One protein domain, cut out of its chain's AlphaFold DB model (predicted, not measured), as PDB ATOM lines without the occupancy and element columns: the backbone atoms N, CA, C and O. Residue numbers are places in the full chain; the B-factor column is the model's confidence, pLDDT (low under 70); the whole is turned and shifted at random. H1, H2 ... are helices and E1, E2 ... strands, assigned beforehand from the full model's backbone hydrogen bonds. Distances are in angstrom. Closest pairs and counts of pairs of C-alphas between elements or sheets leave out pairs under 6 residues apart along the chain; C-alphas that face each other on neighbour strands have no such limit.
ATOM      1  N   GLU A   5      -7.883 -36.925  33.140       88.12
ATOM      2  CA  GLU A   5      -7.774 -35.460  33.178       88.12
ATOM      3  C   GLU A   5      -6.569 -34.950  32.388       88.12
ATOM      4  O   GLU A   5      -6.587 -33.820  31.909       88.12
ATOM      5  N   GLY A   6      -5.516 -35.757  32.298       90.94
ATOM      6  CA  GLY A   6      -4.280 -35.387  31.628       90.94
ATOM      7  C   GLY A   6      -3.100 -36.209  32.119       90.94
ATOM      8  O   GLY A   6      -3.223 -37.034  33.034       90.94
ATOM      9  N   TYR A   7      -1.953 -35.957  31.502       93.69
ATOM     10  CA  TYR A   7      -0.692 -36.610  31.816       93.69
ATOM     11  C   TYR A   7       0.259 -35.615  32.463       93.69
ATOM     12  O   TYR A   7       0.122 -34.401  32.299       93.69
ATOM     13  N   LYS A   8       1.207 -36.146  33.229       93.88
ATOM     14  CA  LYS A   8       2.279 -35.372  33.833       93.88
ATOM     15  C   LYS A   8       3.634 -35.981  33.517       93.88
ATOM     16  O   LYS A   8       3.756 -37.204  33.467       93.88
ATOM     17  N   ASP A   9       4.638 -35.131  33.372       93.56
ATOM     18  CA  ASP A   9       6.032 -35.559  33.285       93.56
ATOM     19  C   ASP A   9       6.589 -35.975  34.662       93.56
ATOM     20  O   ASP A   9       5.901 -35.912  35.689       93.56
ATOM     21  N   GLN A  10       7.859 -36.388  34.701       90.88
ATOM     22  CA  GLN A  10       8.542 -36.775  35.945       90.88
ATOM     23  C   GLN A  10       8.629 -35.623  36.966       90.88
ATOM     24  O   GLN A  10       8.757 -35.854  38.168       90.88
ATOM     25  N   THR A  11       8.543 -34.375  36.495       92.00
ATOM     26  CA  THR A  11       8.593 -33.156  37.312       92.00
ATOM     27  C   THR A  11       7.206 -32.610  37.670       92.00
ATOM     28  O   THR A  11       7.099 -31.543  38.275       92.00
ATOM     29  N   TRP A  12       6.143 -33.367  37.372       89.94
ATOM     30  CA  TRP A  12       4.739 -33.017  37.604       89.94
ATOM     31  C   TRP A  12       4.205 -31.825  36.792       89.94
ATOM     32  O   TRP A  12       3.195 -31.217  37.167       89.94
ATOM     33  N   ARG A  13       4.829 -31.516  35.656       91.50
ATOM     34  CA  ARG A  13       4.316 -30.568  34.655       91.50
ATOM     35  C   ARG A  13       3.319 -31.251  33.738       91.50
ATOM     36  O   ARG A  13       3.347 -32.469  33.614       91.50
ATOM     37  N   ASP A  14       2.409 -30.479  33.151       92.81
ATOM     38  CA  ASP A  14       1.493 -31.002  32.132       92.81
ATOM     39  C   ASP A  14       2.278 -31.564  30.949       92.81
ATOM     40  O   ASP A  14       3.230 -30.938  30.491       92.81
ATOM     41  N   ALA A  15       1.877 -32.751  30.504       94.25
ATOM     42  CA  ALA A  15       2.475 -33.461  29.384       94.25
ATOM     43  C   ALA A  15       1.377 -33.866  28.396       94.25
ATOM     44  O   ALA A  15       0.286 -34.280  28.811       94.25
ATOM     45  N   GLN A  16       1.660 -33.748  27.100       93.44
ATOM     46  CA  GLN A  16       0.689 -34.012  26.044       93.44
ATOM     47  C   GLN A  16       1.016 -35.310  25.285       93.44
ATOM     48  O   GLN A  16       2.076 -35.410  24.664       93.44
ATOM     49  N   PRO A  17       0.098 -36.293  25.240       90.44
ATOM     50  CA  PRO A  17       0.280 -37.490  24.423       90.44
ATOM     51  C   PRO A  17       0.430 -37.178  22.935       90.44
ATOM     52  O   PRO A  17      -0.223 -36.273  22.413       90.44
ATOM     53  N   GLY A  18       1.252 -37.969  22.241       88.12
ATOM     54  CA  GLY A  18       1.529 -37.783  20.812       88.12
ATOM     55  C   GLY A  18       2.502 -36.639  20.509       88.12
ATOM     56  O   GLY A  18       2.656 -36.263  19.349       88.12
ATOM     57  N   THR A  19       3.152 -36.089  21.535       90.94
ATOM     58  CA  THR A  19       4.234 -35.106  21.408       90.94
ATOM     59  C   THR A  19       5.552 -35.693  21.926       90.94
ATOM     60  O   THR A  19       5.640 -36.892  22.176       90.94
ATOM     61  N   TYR A  20       6.585 -34.860  22.067       87.19
ATOM     62  CA  TYR A  20       7.874 -35.254  22.643       87.19
ATOM     63  C   TYR A  20       7.898 -35.218  24.179       87.19
ATOM     64  O   TYR A  20       8.950 -35.441  24.776       87.19
ATOM     65  N   ASP A  21       6.771 -34.911  24.825       91.12
ATOM     66  CA  ASP A  21       6.689 -34.892  26.281       91.12
ATOM     67  C   ASP A  21       6.745 -36.315  26.849       91.12
ATOM     68  O   ASP A  21       5.978 -37.186  26.443       91.12
ATOM     69  N   HIS A  22       7.590 -36.538  27.857       91.12
ATOM     70  CA  HIS A  22       7.614 -37.810  28.580       91.12
ATOM     71  C   HIS A  22       6.366 -37.967  29.452       91.12
ATOM     72  O   HIS A  22       6.163 -37.221  30.417       91.12
ATOM     73  N   LEU A  23       5.554 -38.984  29.168       93.56
ATOM     74  CA  LEU A  23       4.335 -39.263  29.921       93.56
ATOM     75  C   LEU A  23       4.655 -40.105  31.164       93.56
ATOM     76  O   LEU A  23       4.501 -41.317  31.147       93.56
ATOM     77  N   ALA A  24       5.076 -39.513  32.280       93.00
ATOM     78  CA  ALA A  24       5.426 -40.286  33.482       93.00
ATOM     79  C   ALA A  24       4.200 -40.723  34.304       93.00
ATOM     80  O   ALA A  24       4.114 -41.853  34.797       93.00
ATOM     81  N   HIS A  25       3.232 -39.822  34.463       94.25
ATOM     82  CA  HIS A  25       2.062 -40.029  35.309       94.25
ATOM     83  C   HIS A  25       0.772 -39.710  34.560       94.25
ATOM     84  O   HIS A  25       0.741 -38.887  33.651       94.25
ATOM     85  N   LEU A  26      -0.317 -40.338  34.989       93.56
ATOM     86  CA  LEU A  26      -1.664 -40.104  34.474       93.56
ATOM     87  C   LEU A  26      -2.581 -39.708  35.633       93.56
ATOM     88  O   LEU A  26      -2.566 -40.352  36.682       93.56
ATOM     89  N   LEU A  27      -3.396 -38.669  35.439       92.50
ATOM     90  CA  LEU A  27      -4.407 -38.218  36.400       92.50
ATOM     91  C   LEU A  27      -5.814 -38.583  35.934       92.50
ATOM     92  O   LEU A  27      -6.150 -38.437  34.760       92.50
ATOM     93  N   PHE A  28      -6.669 -39.009  36.861       90.69
ATOM     94  CA  PHE A  28      -8.070 -39.314  36.579       90.69
ATOM     95  C   PHE A  28      -8.990 -38.887  37.727       90.69
ATOM     96  O   PHE A  28      -8.604 -38.853  38.896       90.69
ATOM     97  N   LEU A  29     -10.237 -38.545  37.392       86.62
ATOM     98  CA  LEU A  29     -11.171 -37.939  38.353       86.62
ATOM     99  C   LEU A  29     -11.668 -38.906  39.432       86.62
ATOM    100  O   LEU A  29     -11.937 -38.499  40.560       86.62
ATOM    101  N   ARG A  30     -11.837 -40.187  39.099       83.94
ATOM    102  CA  ARG A  30     -12.399 -41.163  40.037       83.94
ATOM    103  C   ARG A  30     -11.369 -41.505  41.110       83.94
ATOM    104  O   ARG A  30     -10.283 -41.955  40.776       83.94
ATOM    105  N   LEU A  31     -11.731 -41.375  42.384       85.81
ATOM    106  CA  LEU A  31     -10.844 -41.812  43.457       85.81
ATOM    107  C   LEU A  31     -10.714 -43.347  43.474       85.81
ATOM    108  O   LEU A  31     -11.734 -44.044  43.404       85.81
ATOM    109  N   PRO A  32      -9.484 -43.880  43.550       84.94
ATOM    110  CA  PRO A  32      -9.249 -45.300  43.757       84.94
ATOM    111  C   PRO A  32      -9.825 -45.778  45.094       84.94
ATOM    112  O   PRO A  32      -9.790 -45.071  46.099       84.94
ATOM    113  N   THR A  33     -10.364 -46.997  45.107       84.94
ATOM    114  CA  THR A  33     -10.825 -47.685  46.324       84.94
ATOM    115  C   THR A  33      -9.704 -48.550  46.904       84.94
ATOM    116  O   THR A  33      -8.746 -48.876  46.195       84.94
ATOM    117  N   GLY A  34      -9.837 -48.998  48.159       79.06
ATOM    118  CA  GLY A  34      -9.005 -50.093  48.676       79.06
ATOM    119  C   GLY A  34      -9.022 -51.263  47.682       79.06
ATOM    120  O   GLY A  34     -10.075 -51.566  47.119       79.06
ATOM    121  N   SER A  35      -7.854 -51.829  47.376       84.88
ATOM    122  CA  SER A  35      -7.651 -52.879  46.356       84.88
ATOM    123  C   SER A  35      -7.671 -52.440  44.887       84.88
ATOM    124  O   SER A  35      -7.689 -53.285  43.997       84.88
ATOM    125  N   SER A  36      -7.657 -51.137  44.591       86.44
ATOM    126  CA  SER A  36      -7.559 -50.675  43.197       86.44
ATOM    127  C   SER A  36      -6.136 -50.479  42.669       86.44
ATOM    128  O   SER A  36      -5.980 -50.255  41.471       86.44
ATOM    129  N   SER A  37      -5.115 -50.610  43.522       89.12
ATOM    130  CA  SER A  37      -3.706 -50.545  43.118       89.12
ATOM    131  C   SER A  37      -3.378 -51.606  42.063       89.12
ATOM    132  O   SER A  37      -3.839 -52.743  42.151       89.12
ATOM    133  N   GLY A  38      -2.624 -51.219  41.037       90.31
ATOM    134  CA  GLY A  38      -2.225 -52.070  39.917       90.31
ATOM    135  C   GLY A  38      -3.320 -52.338  38.881       90.31
ATOM    136  O   GLY A  38      -3.040 -52.955  37.856       90.31
ATOM    137  N   ARG A  39      -4.562 -51.875  39.090       92.00
ATOM    138  CA  ARG A  39      -5.634 -52.078  38.102       92.00
ATOM    139  C   ARG A  39      -5.333 -51.323  36.803       92.00
ATOM    140  O   ARG A  39      -4.876 -50.179  36.871       92.00
ATOM    141  N   PRO A  40      -5.653 -51.905  35.633       92.88
ATOM    142  CA  PRO A  40      -5.468 -51.224  34.363       92.88
ATOM    143  C   PRO A  40      -6.428 -50.038  34.235       92.88
ATOM    144  O   PRO A  40      -7.601 -50.106  34.615       92.88
ATOM    145  N   ILE A  41      -5.919 -48.955  33.663       92.19
ATOM    146  CA  ILE A  41      -6.683 -47.790  33.235       92.19
ATOM    147  C   ILE A  41      -6.912 -47.958  31.738       92.19
ATOM    148  O   ILE A  41      -5.957 -48.101  30.978       92.19
ATOM    149  N   LEU A  42      -8.177 -47.970  31.324       91.19
ATOM    150  CA  LEU A  42      -8.568 -48.231  29.941       91.19
ATOM    151  C   LEU A  42      -9.028 -46.944  29.255       91.19
ATOM    152  O   LEU A  42      -9.785 -46.162  29.838       91.19
ATOM    153  N   SER A  43      -8.613 -46.756  28.004       88.69
ATOM    154  CA  SER A  43      -9.217 -45.771  27.110       88.69
ATOM    155  C   SER A  43     -10.638 -46.203  26.766       88.69
ATOM    156  O   SER A  43     -10.863 -47.330  26.326       88.69
ATOM    157  N   LYS A  44     -11.608 -45.300  26.938       85.88
ATOM    158  CA  LYS A  44     -13.006 -45.572  26.578       85.88
ATOM    159  C   LYS A  44     -13.196 -45.687  25.063       85.88
ATOM    160  O   LYS A  44     -14.067 -46.426  24.625       85.88
ATOM    161  N   GLU A  45     -12.408 -44.943  24.291       87.69
ATOM    162  CA  GLU A  45     -12.536 -44.858  22.834       87.69
ATOM    163  C   GLU A  45     -11.963 -46.093  22.141       87.69
ATOM    164  O   GLU A  45     -12.578 -46.630  21.228       87.69
ATOM    165  N   THR A  46     -10.798 -46.559  22.595       88.94
ATOM    166  CA  THR A  46     -10.047 -47.627  21.916       88.94
ATOM    167  C   THR A  46     -10.032 -48.949  22.678       88.94
ATOM    168  O   THR A  46      -9.635 -49.967  22.122       88.94
ATOM    169  N   GLY A  47     -10.408 -48.956  23.962       89.75
ATOM    170  CA  GLY A  47     -10.272 -50.123  24.840       89.75
ATOM    171  C   GLY A  47      -8.829 -50.446  25.250       89.75
ATOM    172  O   GLY A  47      -8.608 -51.412  25.977       89.75
ATOM    173  N   ALA A  48      -7.846 -49.651  24.819       91.50
ATOM    174  CA  ALA A  48      -6.437 -49.879  25.119       91.50
ATOM    175  C   ALA A  48      -6.095 -49.571  26.586       91.50
ATOM    176  O   ALA A  48      -6.689 -48.681  27.201       91.50
ATOM    177  N   VAL A  49      -5.089 -50.262  27.128       92.62
ATOM    178  CA  VAL A  49      -4.505 -49.928  28.434       92.62
ATOM    179  C   VAL A  49      -3.641 -48.678  28.281       92.62
ATOM    180  O   VAL A  49      -2.663 -48.686  27.543       92.62
ATOM    181  N   VAL A  50      -3.999 -47.609  28.992       93.56
ATOM    182  CA  VAL A  50      -3.286 -46.317  28.976       93.56
ATOM    183  C   VAL A  50      -2.462 -46.070  30.242       93.56
ATOM    184  O   VAL A  50      -1.705 -45.105  30.322       93.56
ATOM    185  N   GLY A  51      -2.576 -46.948  31.237       94.00
ATOM    186  CA  GLY A  51      -1.782 -46.892  32.459       94.00
ATOM    187  C   GLY A  51      -2.252 -47.878  33.517       94.00
ATOM    188  O   GLY A  51      -3.159 -48.678  33.281       94.00
ATOM    189  N   ALA A  52      -1.656 -47.791  34.700       94.81
ATOM    190  CA  ALA A  52      -2.024 -48.579  35.869       94.81
ATOM    191  C   ALA A  52      -2.251 -47.674  37.082       94.81
ATOM    192  O   ALA A  52      -1.502 -46.725  37.321       94.81
ATOM    193  N   VAL A  53      -3.296 -47.967  37.855       94.88
ATOM    194  CA  VAL A  53      -3.651 -47.221  39.068       94.88
ATOM    195  C   VAL A  53      -2.571 -47.403  40.131       94.88
ATOM    196  O   VAL A  53      -2.197 -48.529  40.443       94.88
ATOM    197  N   VAL A  54      -2.127 -46.305  40.742       93.44
ATOM    198  CA  VAL A  54      -1.230 -46.342  41.908       93.44
ATOM    199  C   VAL A  54      -2.002 -46.000  43.176       93.44
ATOM    200  O   VAL A  54      -1.958 -46.736  44.157       93.44
ATOM    201  N   GLY A  55      -2.750 -44.899  43.156       92.06
ATOM    202  CA  GLY A  55      -3.476 -44.429  44.327       92.06
ATOM    203  C   GLY A  55      -4.105 -43.071  44.079       92.06
ATOM    204  O   GLY A  55      -4.353 -42.690  42.937       92.06
ATOM    205  N   ASP A  56      -4.386 -42.336  45.146       90.94
ATOM    206  CA  ASP A  56      -4.870 -40.966  45.050       90.94
ATOM    207  C   ASP A  56      -3.805 -39.955  45.479       90.94
ATOM    208  O   ASP A  56      -2.840 -40.281  46.173       90.94
ATOM    209  N   ARG A  57      -3.950 -38.724  44.996       87.44
ATOM    210  CA  ARG A  57      -3.062 -37.612  45.309       87.44
ATOM    211  C   ARG A  57      -3.843 -36.315  45.390       87.44
ATOM    212  O   ARG A  57      -4.768 -36.080  44.612       87.44
ATOM    213  N   THR A  58      -3.429 -35.447  46.303       85.00
ATOM    214  CA  THR A  58      -3.913 -34.068  46.366       85.00
ATOM    215  C   THR A  58      -3.244 -33.239  45.276       85.00
ATOM    216  O   THR A  58      -2.036 -33.000  45.315       85.00
ATOM    217  N   ASP A  59      -4.036 -32.787  44.308       71.81
ATOM    218  CA  ASP A  59      -3.606 -31.843  43.283       71.81
ATOM    219  C   ASP A  59      -3.640 -30.424  43.873       71.81
ATOM    220  O   ASP A  59      -4.700 -29.915  44.255       71.81
ATOM    221  N   ARG A  60      -2.460 -29.795  43.990       66.94
ATOM    222  CA  ARG A  60      -2.315 -28.444  44.560       66.94
ATOM    223  C   ARG A  60      -2.936 -27.366  43.671       66.94
ATOM    224  O   ARG A  60      -3.357 -26.342  44.199       66.94
ATOM    225  N   VAL A  61      -3.001 -27.589  42.356       64.88
ATOM    226  CA  VAL A  61      -3.424 -26.571  41.382       64.88
ATOM    227  C   VAL A  61      -4.945 -26.521  41.279       64.88
ATOM    228  O   VAL A  61      -5.537 -25.451  41.361       64.88
ATOM    229  N   LYS A  62      -5.600 -27.681  41.165       65.38
ATOM    230  CA  LYS A  62      -7.061 -27.774  40.991       65.38
ATOM    231  C   LYS A  62      -7.840 -28.041  42.294       65.38
ATOM    232  O   LYS A  62      -9.002 -28.418  42.214       65.38
ATOM    233  N   ARG A  63      -7.216 -27.855  43.473       62.19
ATOM    234  CA  ARG A  63      -7.783 -28.080  44.828       62.19
ATOM    235  C   ARG A  63      -8.730 -29.292  44.885       62.19
ATOM    236  O   ARG A  63      -9.944 -29.151  44.981       62.19
ATOM    237  N   GLY A  64      -8.168 -30.500  44.859       79.12
ATOM    238  CA  GLY A  64      -8.948 -31.728  45.034       79.12
ATOM    239  C   GLY A  64      -8.087 -32.985  45.101       79.12
ATOM    240  O   GLY A  64      -6.953 -32.995  44.617       79.12
ATOM    241  N   ARG A  65      -8.618 -34.056  45.705       86.38
ATOM    242  CA  ARG A  65      -8.024 -35.396  45.583       86.38
ATOM    243  C   ARG A  65      -8.387 -35.957  44.212       86.38
ATOM    244  O   ARG A  65      -9.550 -35.915  43.818       86.38
ATOM    245  N   LYS A  66      -7.397 -36.496  43.508       89.50
ATOM    246  CA  LYS A  66      -7.561 -37.190  42.228       89.50
ATOM    247  C   LYS A  66      -6.925 -38.561  42.302       89.50
ATOM    248  O   LYS A  66      -5.973 -38.759  43.051       89.50
ATOM    249  N   GLY A  67      -7.434 -39.489  41.505       92.06
ATOM    250  CA  GLY A  67      -6.709 -40.714  41.222       92.06
ATOM    251  C   GLY A  67      -5.485 -40.413  40.364       92.06
ATOM    252  O   GLY A  67      -5.513 -39.522  39.511       92.06
ATOM    253  N   TRP A  68      -4.411 -41.153  40.596       93.25
ATOM    254  CA  TRP A  68      -3.220 -41.101  39.769       93.25
ATOM    255  C   TRP A  68      -2.656 -42.496  39.520       93.25
ATOM    256  O   TRP A  68      -2.917 -43.462  40.250       93.25
ATOM    257  N   GLY A  69      -1.906 -42.593  38.434       94.44
ATOM    258  CA  GLY A  69      -1.309 -43.827  37.968       94.44
ATOM    259  C   GLY A  69      -0.009 -43.592  37.218       94.44
ATOM    260  O   GLY A  69       0.359 -42.451  36.927       94.44
ATOM    261  N   VAL A  70       0.663 -44.691  36.893       95.00
ATOM    262  CA  VAL A  70       1.786 -44.703  35.948       95.00
ATOM    263  C   VAL A  70       1.210 -44.880  34.547       95.00
ATOM    264  O   VAL A  70       0.287 -45.680  34.362       95.00
ATOM    265  N   SER A  71       1.706 -44.117  33.575       95.00
ATOM    266  CA  SER A  71       1.262 -44.252  32.184       95.00
ATOM    267  C   SER A  71       1.724 -45.590  31.583       95.00
ATOM    268  O   SER A  71       2.700 -46.188  32.035       95.00
ATOM    269  N   ALA A  72       1.042 -46.058  30.538       93.38
ATOM    270  CA  ALA A  72       1.478 -47.244  29.801       93.38
ATOM    271  C   ALA A  72       2.848 -47.044  29.128       93.38
ATOM    272  O   ALA A  72       3.611 -47.999  29.019       93.38
ATOM    273  N   GLU A  73       3.175 -45.815  28.728       90.94
ATOM    274  CA  GLU A  73       4.458 -45.463  28.117       90.94
ATOM    275  C   GLU A  73       5.609 -45.651  29.108       90.94
ATOM    276  O   GLU A  73       6.514 -46.441  28.853       90.94
ATOM    277  N   ALA A  74       5.504 -45.052  30.297       91.25
ATOM    278  CA  ALA A  74       6.498 -45.203  31.356       91.25
ATOM    279  C   ALA A  74       6.641 -46.665  31.813       91.25
ATOM    280  O   ALA A  74       7.736 -47.121  32.125       91.25
ATOM    281  N   ILE A  75       5.544 -47.432  31.825       90.50
ATOM    282  CA  ILE A  75       5.592 -48.881  32.063       90.50
ATOM    283  C   ILE A  75       6.389 -49.566  30.943       90.50
ATOM    284  O   ILE A  75       7.278 -50.360  31.233       90.50
ATOM    285  N   SER A  76       6.101 -49.257  29.677       86.31
ATOM    286  CA  SER A  76       6.770 -49.875  28.527       86.31
ATOM    287  C   SER A  76       8.273 -49.589  28.471       86.31
ATOM    288  O   SER A  76       9.030 -50.469  28.075       86.31
ATOM    289  N   GLU A  77       8.721 -48.419  28.935       84.12
ATOM    290  CA  GLU A  77      10.143 -48.061  29.016       84.12
ATOM    291  C   GLU A  77      10.920 -48.916  30.031       84.12
ATOM    292  O   GLU A  77      12.112 -49.166  29.852       84.12
ATOM    293  N   LEU A  78      10.261 -49.390  31.094       81.38
ATOM    294  CA  LEU A  78      10.891 -50.199  32.144       81.38
ATOM    295  C   LEU A  78      11.045 -51.672  31.757       81.38
ATOM    296  O   LEU A  78      11.886 -52.377  32.320       81.38
ATOM    297  N   PHE A  79      10.239 -52.155  30.813       75.94
ATOM    298  CA  PHE A  79      10.287 -53.539  30.373       75.94
ATOM    299  C   PHE A  79      11.033 -53.645  29.048       75.94
ATOM    300  O   PHE A  79      10.598 -53.139  28.018       75.94
TER     301      PHE A  79
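AT A GLANCE: This is residues 5 to 79 of the 91 residues of an uncharacterized protein of Calocera cornea HHB12733 (UniProt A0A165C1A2). A strongly twisted sheet of five antiparallel strands, order E1, E2, E5, E4, E3, has the long hairpin E4 and E5 in its middle; short helix H1 follows E5 and stands up from the sheet. The printed part has 75 residues, under half in named elements, mostly strand: E1 to E5, then H1. It is compact, radius of gyration of the C-alphas 11.9 A, spanning 28 by 26 by 25 A.

IN THESE COORDINATES: E4, residues 49 to 59, is 23.4 A long and bends by 80 degrees at residue 55. E5, residues 64 to 71, is 20.6 A long. E2 is residues 25 to 28, E1 5 to 8, E3 40 to 42 and H1 72 to 78. C-alpha 5 is at (-7.774, -35.460, 33.178), C-alpha 78 at (10.891, -50.199, 32.144).

HOW THE PARTS SIT: Within hydrogen-bond range are N 57 and O 66, 2.8 A, in hairpin E4 and E5; N 28 and O 67, 2.9 A, between E2 and E5; N 5 and O 27, 2.8 A, in hairpin E1 and E2; N 41 and O 51, 2.8 A, in hairpin E3 and E4. E3, E4 and E5 are a meander, each strand the antiparallel neighbour of the one before; E2, antiparallel neighbour of E5, completes a Greek key. H1 is on the sheet, only just over E4 with 3 C-alphas, and its line rises 72 degrees; the closest C-alphas of E4 and H1, Gly 51 and Ala 72, are 4.2 A apart. In H1, 2 of 3 O i to N i+4 pairs are within range.

THE WHOLE: The C-alphas farthest apart, Arg 63 and Phe 79, are 34.4 A apart. The printed part has no cut; links E1 to E2 and E2 to E3 are long. Residues 60 to 63 have pLDDT under 70.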